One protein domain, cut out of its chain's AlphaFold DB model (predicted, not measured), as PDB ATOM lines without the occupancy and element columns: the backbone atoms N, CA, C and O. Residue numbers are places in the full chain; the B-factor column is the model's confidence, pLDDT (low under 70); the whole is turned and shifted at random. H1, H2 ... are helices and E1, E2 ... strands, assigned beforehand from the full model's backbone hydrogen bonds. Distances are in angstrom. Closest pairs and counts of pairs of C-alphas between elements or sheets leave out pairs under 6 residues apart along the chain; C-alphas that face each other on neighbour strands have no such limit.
ATOM      1  N   ASP A  12     -22.745 -24.463 -16.717       88.75
ATOM      2  CA  ASP A  12     -22.246 -23.082 -16.722       88.75
ATOM      3  C   ASP A  12     -23.397 -22.065 -16.825       88.75
ATOM      4  O   ASP A  12     -23.258 -20.927 -16.376       88.75
ATOM      5  N   ASN A  13     -24.592 -22.499 -17.253       89.62
ATOM      6  CA  ASN A  13     -25.839 -21.727 -17.159       89.62
ATOM      7  C   ASN A  13     -26.205 -21.309 -15.718       89.62
ATOM      8  O   ASN A  13     -27.015 -20.403 -15.521       89.62
ATOM      9  N   PHE A  14     -25.630 -21.951 -14.693       86.88
ATOM     10  CA  PHE A  14     -25.774 -21.536 -13.295       86.88
ATOM     11  C   PHE A  14     -24.749 -20.483 -12.854       86.88
ATOM     12  O   PHE A  14     -24.878 -19.951 -11.751       86.88
ATOM     13  N   GLY A  15     -23.761 -20.172 -13.690       90.38
ATOM     14  CA  GLY A  15     -22.643 -19.286 -13.403       90.38
ATOM     15  C   GLY A  15     -21.295 -20.007 -13.454       90.38
ATOM     16  O   GLY A  15     -21.195 -21.206 -13.198       90.38
ATOM     17  N   THR A  16     -20.244 -19.241 -13.747       88.00
ATOM     18  CA  THR A  16     -18.867 -19.734 -13.923       88.00
ATOM     19  C   THR A  16     -17.895 -19.065 -12.953       88.00
ATOM     20  O   THR A  16     -18.009 -17.871 -12.678       88.00
ATOM     21  N   PHE A  17     -16.879 -19.804 -12.494       87.38
ATOM     22  CA  PHE A  17     -15.781 -19.237 -11.690       87.38
ATOM     23  C   PHE A  17     -14.919 -18.240 -12.471       87.38
ATOM     24  O   PHE A  17     -14.348 -17.332 -11.882       87.38
ATOM     25  N   SER A  18     -14.856 -18.393 -13.791       85.12
ATOM     26  CA  SER A  18     -14.131 -17.531 -14.723       85.12
ATOM     27  C   SER A  18     -14.851 -16.221 -15.059       85.12
ATOM     28  O   SER A  18     -14.315 -15.419 -15.819       85.12
ATOM     29  N   ARG A  19     -16.041 -15.978 -14.486       88.69
ATOM     30  CA  ARG A  19     -16.858 -14.760 -14.666       88.69
ATOM     31  C   ARG A  19     -17.375 -14.524 -16.092       88.69
ATOM     32  O   ARG A  19     -17.817 -13.423 -16.392       88.69
ATOM     33  N   GLU A  20     -17.379 -15.548 -16.945       90.69
ATOM     34  CA  GLU A  20     -18.029 -15.488 -18.265       90.69
ATOM     35  C   GLU A  20     -19.552 -15.398 -18.118       90.69
ATOM     36  O   GLU A  20     -20.200 -14.569 -18.749       90.69
ATOM     37  N   ILE A  21     -20.118 -16.225 -17.234       90.56
ATOM     38  CA  ILE A  21     -21.538 -16.204 -16.883       90.56
ATOM     39  C   ILE A  21     -21.658 -15.882 -15.388       90.56
ATOM     40  O   ILE A  21     -21.096 -16.616 -14.563       90.56
ATOM     41  N   PRO A  22     -22.370 -14.804 -15.003       87.81
ATOM     42  CA  PRO A  22     -22.595 -14.482 -13.603       87.81
ATOM     43  C   PRO A  22     -23.555 -15.488 -12.964       87.81
ATOM     44  O   PRO A  22     -24.556 -15.892 -13.561       87.81
ATOM     45  N   ARG A  23     -23.283 -15.858 -11.710       88.94
ATOM     46  CA  ARG A  23     -24.205 -16.688 -10.931       88.94
ATOM     47  C   ARG A  23     -25.479 -15.913 -10.616       88.94
ATOM     48  O   ARG A  23     -25.432 -14.798 -10.105       88.94
ATOM     49  N   GLN A  24     -26.618 -16.549 -10.859       85.06
ATOM     50  CA  GLN A  24     -27.931 -16.014 -10.504       85.06
ATOM     51  C   GLN A  24     -28.293 -16.488  -9.092       85.06
ATOM     52  O   GLN A  24     -28.617 -17.658  -8.923       85.06
ATOM     53  N   GLY A  25     -28.225 -15.621  -8.080       86.81
ATOM     54  CA  GLY A  25     -28.602 -15.944  -6.694       86.81
ATOM     55  C   GLY A  25     -27.473 -16.498  -5.812       86.81
ATOM     56  O   GLY A  25     -26.284 -16.428  -6.146       86.81
ATOM     57  N   SER A  26     -27.847 -17.019  -4.638       92.25
ATOM     58  CA  SER A  26     -26.886 -17.492  -3.636       92.25
ATOM     59  C   SER A  26     -26.240 -18.828  -4.027       92.25
ATOM     60  O   SER A  26     -26.767 -19.588  -4.848       92.25
ATOM     61  N   ALA A  27     -25.089 -19.145  -3.421       92.56
ATOM     62  CA  ALA A  27     -24.451 -20.458  -3.568       92.56
ATOM     63  C   ALA A  27     -25.395 -21.590  -3.125       92.56
ATOM     64  O   ALA A  27     -25.497 -22.617  -3.793       92.56
ATOM     65  N   HIS A  28     -26.143 -21.355  -2.045       94.44
ATOM     66  CA  HIS A  28     -27.096 -22.294  -1.468       94.44
ATOM     67  C   HIS A  28     -28.260 -22.597  -2.431       94.44
ATOM     68  O   HIS A  28     -28.507 -23.755  -2.767       94.44
ATOM     69  N   ASP A  29     -28.901 -21.561  -2.983       95.12
ATOM     70  CA  ASP A  29     -30.005 -21.717  -3.948       95.12
ATOM     71  C   ASP A  29     -29.540 -22.347  -5.263       95.12
ATOM     72  O   ASP A  29     -30.289 -23.038  -5.959       95.12
ATOM     73  N   THR A  30     -28.294 -22.080  -5.650       95.88
ATOM     74  CA  THR A  30     -27.681 -22.665  -6.845       95.88
ATOM     75  C   THR A  30     -27.397 -24.149  -6.647       95.88
ATOM     76  O   THR A  30     -27.736 -24.940  -7.525       95.88
ATOM     77  N   ALA A  31     -26.852 -24.546  -5.492       96.81
ATOM     78  CA  ALA A  31     -26.662 -25.953  -5.147       96.81
ATOM     79  C   ALA A  31     -28.000 -26.709  -5.161       96.81
ATOM     80  O   ALA A  31     -28.087 -27.770  -5.776       96.81
ATOM     81  N   LEU A  32     -29.063 -26.127  -4.594       97.50
ATOM     82  CA  LEU A  32     -30.401 -26.725  -4.624       97.50
ATOM     83  C   LEU A  32     -30.939 -26.900  -6.044       97.50
ATOM     84  O   LEU A  32     -31.454 -27.963  -6.387       97.50
ATOM     85  N   ARG A  33     -30.830 -25.869  -6.891       96.62
ATOM     86  CA  ARG A  33     -31.289 -25.959  -8.284       96.62
ATOM     87  C   ARG A  33     -30.512 -27.007  -9.071       96.62
ATOM     88  O   ARG A  33     -31.129 -27.754  -9.821       96.62
ATOM     89  N   LYS A  34     -29.193 -27.102  -8.866       95.94
ATOM     90  CA  LYS A  34     -28.363 -28.165  -9.451       95.94
ATOM     91  C   LYS A  34     -28.813 -29.550  -8.969       95.94
ATOM     92  O   LYS A  34     -28.966 -30.443  -9.794       95.94
ATOM     93  N   ALA A  35     -29.095 -29.714  -7.675       97.50
ATOM     94  CA  ALA A  35     -29.573 -30.975  -7.104       97.50
ATOM     95  C   ALA A  35     -30.928 -31.402  -7.699       97.50
ATOM     96  O   ALA A  35     -31.074 -32.529  -8.166       97.50
ATOM     97  N   LYS A  36     -31.895 -30.480  -7.775       97.44
ATOM     98  CA  LYS A  36     -33.205 -30.719  -8.407       97.44
ATOM     99  C   LYS A  36     -33.086 -31.037  -9.897       97.44
ATOM    100  O   LYS A  36     -33.745 -31.950 -10.392       97.44
ATOM    101  N   LEU A  37     -32.225 -30.310 -10.611       95.56
ATOM    102  CA  LEU A  37     -31.956 -30.573 -12.021       95.56
ATOM    103  C   LEU A  37     -31.346 -31.965 -12.222       95.56
ATOM    104  O   LEU A  37     -31.736 -32.656 -13.157       95.56
ATOM    105  N   ALA A  38     -30.438 -32.395 -11.342       94.81
ATOM    106  CA  ALA A  38     -29.852 -33.730 -11.406       94.81
ATOM    107  C   ALA A  38     -30.926 -34.829 -11.301       94.81
ATOM    108  O   ALA A  38     -30.920 -35.737 -12.131       94.81
ATOM    109  N   CYS A  39     -31.891 -34.708 -10.376       95.25
ATOM    110  CA  CYS A  39     -33.048 -35.617 -10.318       95.25
ATOM    111  C   CYS A  39     -33.828 -35.630 -11.634       95.25
ATOM    112  O   CYS A  39     -34.124 -36.694 -12.171       95.25
ATOM    113  N   SER A  40     -34.140 -34.443 -12.166       94.38
ATOM    114  CA  SER A  40     -34.938 -34.302 -13.386       94.38
ATOM    115  C   SER A  40     -34.248 -34.897 -14.616       94.38
ATOM    116  O   SER A  40     -34.903 -35.583 -15.396       94.38
ATOM    117  N   LEU A  41     -32.943 -34.666 -14.787       93.00
ATOM    118  CA  LEU A  41     -32.178 -35.163 -15.933       93.00
ATOM    119  C   LEU A  41     -31.925 -36.670 -15.861       93.00
ATOM    120  O   LEU A  41     -31.958 -37.340 -16.890       93.00
ATOM    121  N   ALA A  42     -31.662 -37.199 -14.664       90.75
ATOM    122  CA  ALA A  42     -31.362 -38.615 -14.467       90.75
ATOM    123  C   ALA A  42     -32.612 -39.474 -14.206       90.75
ATOM    124  O   ALA A  42     -32.500 -40.696 -14.144       90.75
ATOM    125  N   ALA A  43     -33.786 -38.852 -14.041       92.44
ATOM    126  CA  ALA A  43     -35.017 -39.500 -13.586       92.44
ATOM    127  C   ALA A  43     -34.815 -40.312 -12.287       92.44
ATOM    128  O   ALA A  43     -35.305 -41.433 -12.145       92.44
ATOM    129  N   THR A  44     -34.071 -39.745 -11.331       94.75
ATOM    130  CA  THR A  44     -33.755 -40.368 -10.038       94.75
ATOM    131  C   THR A  44     -34.403 -39.624  -8.879       94.75
ATOM    132  O   THR A  44     -34.568 -38.408  -8.910       94.75
ATOM    133  N   ARG A  45     -34.702 -40.356  -7.798       96.44
ATOM    134  CA  ARG A  45     -35.200 -39.769  -6.544       96.44
ATOM    135  C   ARG A  45     -34.208 -38.783  -5.931       96.44
ATOM    136  O   ARG A  45     -34.610 -37.738  -5.433       96.44
ATOM    137  N   TYR A  46     -32.929 -39.143  -5.929       97.62
ATOM    138  CA  TYR A  46     -31.884 -38.345  -5.304       97.62
ATOM    139  C   TYR A  46     -31.074 -37.585  -6.339       97.62
ATOM    140  O   TYR A  46     -30.721 -38.134  -7.386       97.62
ATOM    141  N   GLY A  47     -30.743 -36.344  -6.001       97.31
ATOM    142  CA  GLY A  47     -29.944 -35.457  -6.830       97.31
ATOM    143  C   GLY A  47     -28.938 -34.718  -5.972       97.31
ATOM    144  O   GLY A  47     -29.267 -34.262  -4.879       97.31
ATOM    145  N   LEU A  48     -27.701 -34.623  -6.452       97.38
ATOM    146  CA  LEU A  48     -26.610 -33.957  -5.751       97.38
ATOM    147  C   LEU A  48     -26.217 -32.693  -6.513       97.38
ATOM    148  O   LEU A  48     -25.885 -32.745  -7.696       97.38
ATOM    149  N   GLY A  49     -26.241 -31.563  -5.823       96.31
ATOM    150  CA  GLY A  49     -25.729 -30.293  -6.309       96.31
ATOM    151  C   GLY A  49     -24.545 -29.838  -5.469       96.31
ATOM    152  O   GLY A  49     -24.549 -29.983  -4.251       96.31
ATOM    153  N   SER A  50     -23.542 -29.260  -6.120       95.88
ATOM    154  CA  SER A  50     -22.394 -28.648  -5.452       95.88
ATOM    155  C   SER A  50     -22.246 -27.191  -5.868       95.88
ATOM    156  O   SER A  50     -22.402 -26.870  -7.052       95.88
ATOM    157  N   GLU A  51     -21.863 -26.333  -4.929       94.94
ATOM    158  CA  GLU A  51     -21.367 -24.995  -5.233       94.94
ATOM    159  C   GLU A  51     -20.191 -24.594  -4.363       94.94
ATOM    160  O   GLU A  51     -20.106 -24.995  -3.209       94.94
ATOM    161  N   GLY A  52     -19.327 -23.749  -4.923       93.75
ATOM    162  CA  GLY A  52     -18.235 -23.128  -4.186       93.75
ATOM    163  C   GLY A  52     -18.312 -21.607  -4.248       93.75
ATOM    164  O   GLY A  52     -18.889 -21.024  -5.169       93.75
ATOM    165  N   SER A  53     -17.706 -20.942  -3.277       93.31
ATOM    166  CA  SER A  53     -17.479 -19.501  -3.317       93.31
ATOM    167  C   SER A  53     -16.233 -19.131  -2.537       93.31
ATOM    168  O   SER A  53     -15.911 -19.765  -1.536       93.31
ATOM    169  N   PHE A  54     -15.579 -18.063  -2.979       92.44
ATOM    170  CA  PHE A  54     -14.437 -17.479  -2.297       92.44
ATOM    171  C   PHE A  54     -14.806 -16.075  -1.842       92.44
ATOM    172  O   PHE A  54     -15.395 -15.304  -2.600       92.44
ATOM    173  N   GLY A  55     -14.493 -15.765  -0.593       86.81
ATOM    174  CA  GLY A  55     -14.823 -14.488   0.023       86.81
ATOM    175  C   GLY A  55     -13.872 -14.166   1.169       86.81
ATOM    176  O   GLY A  55     -12.926 -14.919   1.400       86.81
ATOM    177  N   PRO A  56     -14.097 -13.050   1.871       86.75
ATOM    178  CA  PRO A  56     -13.334 -12.737   3.066       86.75
ATOM    179  C   PRO A  56     -13.582 -13.772   4.175       86.75
ATOM    180  O   PRO A  56     -14.680 -14.316   4.321       86.75
ATOM    181  N   ASP A  57     -12.537 -14.016   4.960       89.81
ATOM    182  CA  ASP A  57     -12.563 -14.754   6.222       89.81
ATOM    183  C   ASP A  57     -13.686 -14.213   7.143       89.81
ATOM    184  O   ASP A  57     -13.824 -12.994   7.281       89.81
ATOM    185  N   PRO A  58     -14.480 -15.092   7.784       83.19
ATOM    186  CA  PRO A  58     -15.646 -14.695   8.580       83.19
ATOM    187  C   PRO A  58     -15.315 -14.061   9.945       83.19
ATOM    188  O   PRO A  58     -16.185 -13.456  10.566       83.19
ATOM    189  N   HIS A  59     -14.087 -14.207  10.433       85.19
ATOM    190  CA  HIS A  59     -13.594 -13.701  11.711       85.19
ATOM    191  C   HIS A  59     -12.893 -12.346  11.573       85.19
ATOM    192  O   HIS A  59     -13.143 -11.442  12.367       85.19
ATOM    193  N   ILE A  60     -12.008 -12.204  10.580       86.50
ATOM    194  CA  ILE A  60     -11.129 -11.029  10.418       86.50
ATOM    195  C   ILE A  60     -11.375 -10.243   9.122       86.50
ATOM    196  O   ILE A  60     -10.885  -9.127   8.989       86.50
ATOM    197  N   GLY A  61     -12.140 -10.779   8.166       86.88
ATOM    198  CA  GLY A  61     -12.710 -10.002   7.056       86.88
ATOM    199  C   GLY A  61     -11.775  -9.643   5.892       86.88
ATOM    200  O   GLY A  61     -12.197  -8.942   4.977       86.88
ATOM    201  N   TRP A  62     -10.524 -10.101   5.897       85.12
ATOM    202  CA  TRP A  62      -9.489  -9.661   4.938       85.12
ATOM    203  C   TRP A  62      -8.710 -10.779   4.230       85.12
ATOM    204  O   TRP A  62      -8.142 -10.534   3.168       85.12
ATOM    205  N   MET A  63      -8.689 -12.006   4.760       89.31
ATOM    206  CA  MET A  63      -8.018 -13.131   4.099       89.31
ATOM    207  C   MET A  63      -8.980 -13.886   3.176       89.31
ATOM    208  O   MET A  63     -10.160 -13.993   3.507       89.31
ATOM    209  N   PRO A  64      -8.506 -14.460   2.059       92.94
ATOM    210  CA  PRO A  64      -9.300 -15.378   1.256       92.94
ATOM    211  C   PRO A  64      -9.786 -16.597   2.046       92.94
ATOM    212  O   PRO A  64      -9.009 -17.253   2.739       92.94
ATOM    213  N   TRP A  65     -11.055 -16.945   1.865       94.81
ATOM    214  CA  TRP A  65     -11.690 -18.101   2.485       94.81
ATOM    215  C   TRP A  65     -12.487 -18.890   1.454       94.81
ATOM    216  O   TRP A  65     -13.243 -18.308   0.674       94.81
ATOM    217  N   ASN A  66     -12.306 -20.210   1.439       95.75
ATOM    218  CA  ASN A  66     -13.101 -21.114   0.619       95.75
ATOM    219  C   ASN A  66     -14.367 -21.536   1.366       95.75
ATOM    220  O   ASN A  66     -14.283 -21.911   2.532       95.75
ATOM    221  N   TYR A  67     -15.497 -21.567   0.671       95.00
ATOM    222  CA  TYR A  67     -16.736 -22.193   1.112       95.00
ATOM    223  C   TYR A  67     -17.210 -23.167   0.035       95.00
ATOM    224  O   TYR A  67     -17.474 -22.748  -1.089       95.00
ATOM    225  N   GLU A  68     -17.380 -24.438   0.387       96.81
ATOM    226  CA  GLU A  68     -18.001 -25.459  -0.457       96.81
ATOM    227  C   GLU A  68     -19.311 -25.923   0.177       96.81
ATOM    228  O   GLU A  68     -19.377 -26.201   1.375       96.81
ATOM    229  N   ILE A  69     -20.349 -26.026  -0.645       96.88
ATOM    230  CA  ILE A  69     -21.688 -26.482  -0.283       96.88
ATOM    231  C   ILE A  69     -21.992 -27.728  -1.104       96.88
ATOM    232  O   ILE A  69     -21.882 -27.702  -2.333       96.88
ATOM    233  N   LEU A  70     -22.444 -28.790  -0.439       98.31
ATOM    234  CA  LEU A  70     -23.134 -29.902  -1.085       98.31
ATOM    235  C   LEU A  70     -24.597 -29.912  -0.645       98.31
ATOM    236  O   LEU A  70     -24.905 -29.740   0.533       98.31
ATOM    237  N   CYS A  71     -25.488 -30.123  -1.606       98.31
ATOM    238  CA  CYS A  71     -26.925 -30.224  -1.410       98.31
ATOM    239  C   CYS A  71     -27.414 -31.547  -1.993       98.31
ATOM    240  O   CYS A  71     -27.286 -31.769  -3.198       98.31
ATOM    241  N   LEU A  72     -27.988 -32.409  -1.157       98.44
ATOM    242  CA  LEU A  72     -28.743 -33.570  -1.614       98.44
ATOM    243  C   LEU A  72     -30.236 -33.232  -1.599       98.44
ATOM    244  O   LEU A  72     -30.774 -32.863  -0.559       98.44
ATOM    245  N   TRP A  73     -30.903 -33.386  -2.737       98.50
ATOM    246  CA  TRP A  73     -32.355 -33.277  -2.866       98.50
ATOM    247  C   TRP A  73     -32.989 -34.671  -2.829       98.50
ATOM    248  O   TRP A  73     -32.541 -35.561  -3.553       98.50
ATOM    249  N   ASP A  74     -34.017 -34.856  -1.997       98.12
ATOM    250  CA  ASP A  74     -34.903 -36.025  -2.024       98.12
ATOM    251  C   ASP A  74     -36.218 -35.630  -2.706       98.12
ATOM    252  O   ASP A  74     -37.061 -34.957  -2.111       98.12
ATOM    253  N   ASP A  75     -36.393 -36.052  -3.957       97.88
ATOM    254  CA  ASP A  75     -37.556 -35.697  -4.771       97.88
ATOM    255  C   ASP A  75     -38.843 -36.420  -4.348       97.88
ATOM    256  O   ASP A  75     -39.943 -35.953  -4.612       97.88
ATOM    257  N   GLU A  76     -38.755 -37.531  -3.623       96.56
ATOM    258  CA  GLU A  76     -39.960 -38.205  -3.129       96.56
ATOM    259  C   GLU A  76     -40.499 -37.512  -1.875       96.56
ATOM    260  O   GLU A  76     -41.706 -37.353  -1.704       96.56
ATOM    261  N   ARG A  77     -39.593 -37.086  -0.986       96.50
ATOM    262  CA  ARG A  77     -39.939 -36.458   0.299       96.50
ATOM    263  C   ARG A  77     -39.917 -34.929   0.265       96.50
ATOM    264  O   ARG A  77     -40.283 -34.313   1.259       96.50
ATOM    265  N   GLN A  78     -39.511 -34.338  -0.858       97.12
ATOM    266  CA  GLN A  78     -39.516 -32.900  -1.131       97.12
ATOM    267  C   GLN A  78     -38.728 -32.062  -0.108       97.12
ATOM    268  O   GLN A  78     -39.162 -30.983   0.292       97.12
ATOM    269  N   TYR A  79     -37.540 -32.529   0.288       97.75
ATOM    270  CA  TYR A  79     -36.645 -31.779   1.174       97.75
ATOM    271  C   TYR A  79     -35.185 -31.849   0.718       97.75
ATOM    272  O   TYR A  79     -34.788 -32.714  -0.067       97.75
ATOM    273  N   ALA A  80     -34.383 -30.909   1.218       97.69
ATOM    274  CA  ALA A  80     -32.961 -30.812   0.928       97.69
ATOM    275  C   ALA A  80     -32.124 -31.031   2.190       97.69
ATOM    276  O   ALA A  80     -32.454 -30.527   3.262       97.69
ATOM    277  N   LEU A  81     -31.008 -31.735   2.032       97.56
ATOM    278  CA  LEU A  81     -29.953 -31.855   3.026       97.56
ATOM    279  C   LEU A  81     -28.746 -31.045   2.564       97.56
ATOM    280  O   LEU A  81     -28.230 -31.286   1.471       97.56
ATOM    281  N   TYR A  82     -28.285 -30.117   3.397       97.12
ATOM    282  CA  TYR A  82     -27.112 -29.297   3.111       97.12
ATOM    283  C   TYR A  82     -25.971 -29.640   4.051       97.12
ATOM    284  O   TYR A  82     -26.164 -29.791   5.257       97.12
ATOM    285  N   VAL A  83     -24.765 -29.682   3.499       96.62
ATOM    286  CA  VAL A  83     -23.527 -29.680   4.274       96.62
ATOM    287  C   VAL A  83     -22.563 -28.660   3.698       96.62
ATOM    288  O   VAL A  83     -22.605 -28.343   2.505       96.62
ATOM    289  N   MET A  84     -21.696 -28.141   4.559       94.69
ATOM    290  CA  MET A  84     -20.741 -27.106   4.202       94.69
ATOM    291  C   MET A  84     -19.359 -27.455   4.738       94.69
ATOM    292  O   MET A  84     -19.211 -27.885   5.880       94.69
ATOM    293  N   ALA A  85     -18.337 -27.209   3.932       95.69
ATOM    294  CA  ALA A  85     -16.953 -27.204   4.380       95.69
ATOM    295  C   ALA A  85     -16.341 -25.847   4.032       95.69
ATOM    296  O   ALA A  85     -16.605 -25.296   2.964       95.69
ATOM    297  N   SER A  86     -15.555 -25.274   4.940       94.75
ATOM    298  CA  SER A  86     -14.911 -23.987   4.695       94.75
ATOM    299  C   SER A  86     -13.522 -23.931   5.321       94.75
ATOM    300  O   SER A  86     -13.265 -24.591   6.326       94.75
ATOM    301  N   SER A  87     -12.599 -23.215   4.678       94.12
ATOM    302  CA  SER A  87     -11.204 -23.144   5.117       94.12
ATOM    303  C   SER A  87     -10.456 -21.970   4.492       94.12
ATOM    304  O   SER A  87     -10.657 -21.636   3.321       94.12
ATOM    305  N   GLY A  88      -9.518 -21.406   5.253       93.31
ATOM    306  CA  GLY A  88      -8.512 -20.461   4.762       93.31
ATOM    307  C   GLY A  88      -7.366 -21.128   3.992       93.31
ATOM    308  O   GLY A  88      -6.522 -20.437   3.427       93.31
ATOM    309  N   ALA A  89      -7.314 -22.466   3.934       92.81
ATOM    310  CA  ALA A  89      -6.334 -23.215   3.146       92.81
ATOM    311  C   ALA A  89      -6.658 -23.152   1.639       92.81
ATOM    312  O   ALA A  89      -7.008 -24.147   1.008       92.81
ATOM    313  N   THR A  90      -6.540 -21.962   1.052       95.19
ATOM    314  CA  THR A  90      -6.829 -21.682  -0.357       95.19
ATOM    315  C   THR A  90      -5.654 -20.981  -1.031       95.19
ATOM    316  O   THR A  90      -4.863 -20.295  -0.388       95.19
ATOM    317  N   ASN A  91      -5.528 -21.158  -2.346       95.81
ATOM    318  CA  ASN A  91      -4.608 -20.388  -3.179       95.81
ATOM    319  C   ASN A  91      -5.301 -19.221  -3.902       95.81
ATOM    320  O   ASN A  91      -4.655 -18.598  -4.736       95.81
TER     321      ASN A  91
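What this domain is: This is residues 12 to 91 of the 245 residues of an uncharacterized protein of Pseudomonas aestusnigri (UniProt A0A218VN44). One helix, H1, packs lengthwise on one face of a long, twisted sheet, E1 E2 E3, making two layers. The strands form an antiparallel meander, each the neighbour of the one before, and unnamed residues 12 to 26 lead in to H1. The printed part has 80 residues, in order H1, E1, E2, E3; its class is mixed. It is elongated, 43 by 27 by 19 A, and only just loose, close to compact, with a radius of gyration of the C-alphas of 14.1 A.

How they stand to each other: Past residue 26, find H1, residues 27 to 42, with every O i to N i+4 pair within hydrogen-bond range. It is over E1, residues 46 to 56, and E2, residues 64 to 74, at a height over the sheet of 5.1 A. It runs along the strands, at 25 degrees to E1 on the local plane; the closest C-alphas of H1 and E1, Ala 35 and Gly 49, are 4.0 A apart. In the hairpin E1 and E2, N 49 and O 71 are 2.8 A apart; in that of E2 and E3, residues 79 to 87, N 72 and O 81 are 2.9 A apart, both within hydrogen-bond range.

Where its parts are: Start at C-alpha 27, (-24.451, -20.458, -3.568); H1 runs 22.3 A. E1 spans 32.7 A, E2 33.1 A and E3 27.2 A, ending at C-alpha 87, (-11.204, -23.144, 5.117).

The domain as a whole: The farthest C-alphas, Ala 43 and Ile 60, are 44.2 A apart. The printed part has no cut, and no printed residue is under 70 in pLDDT.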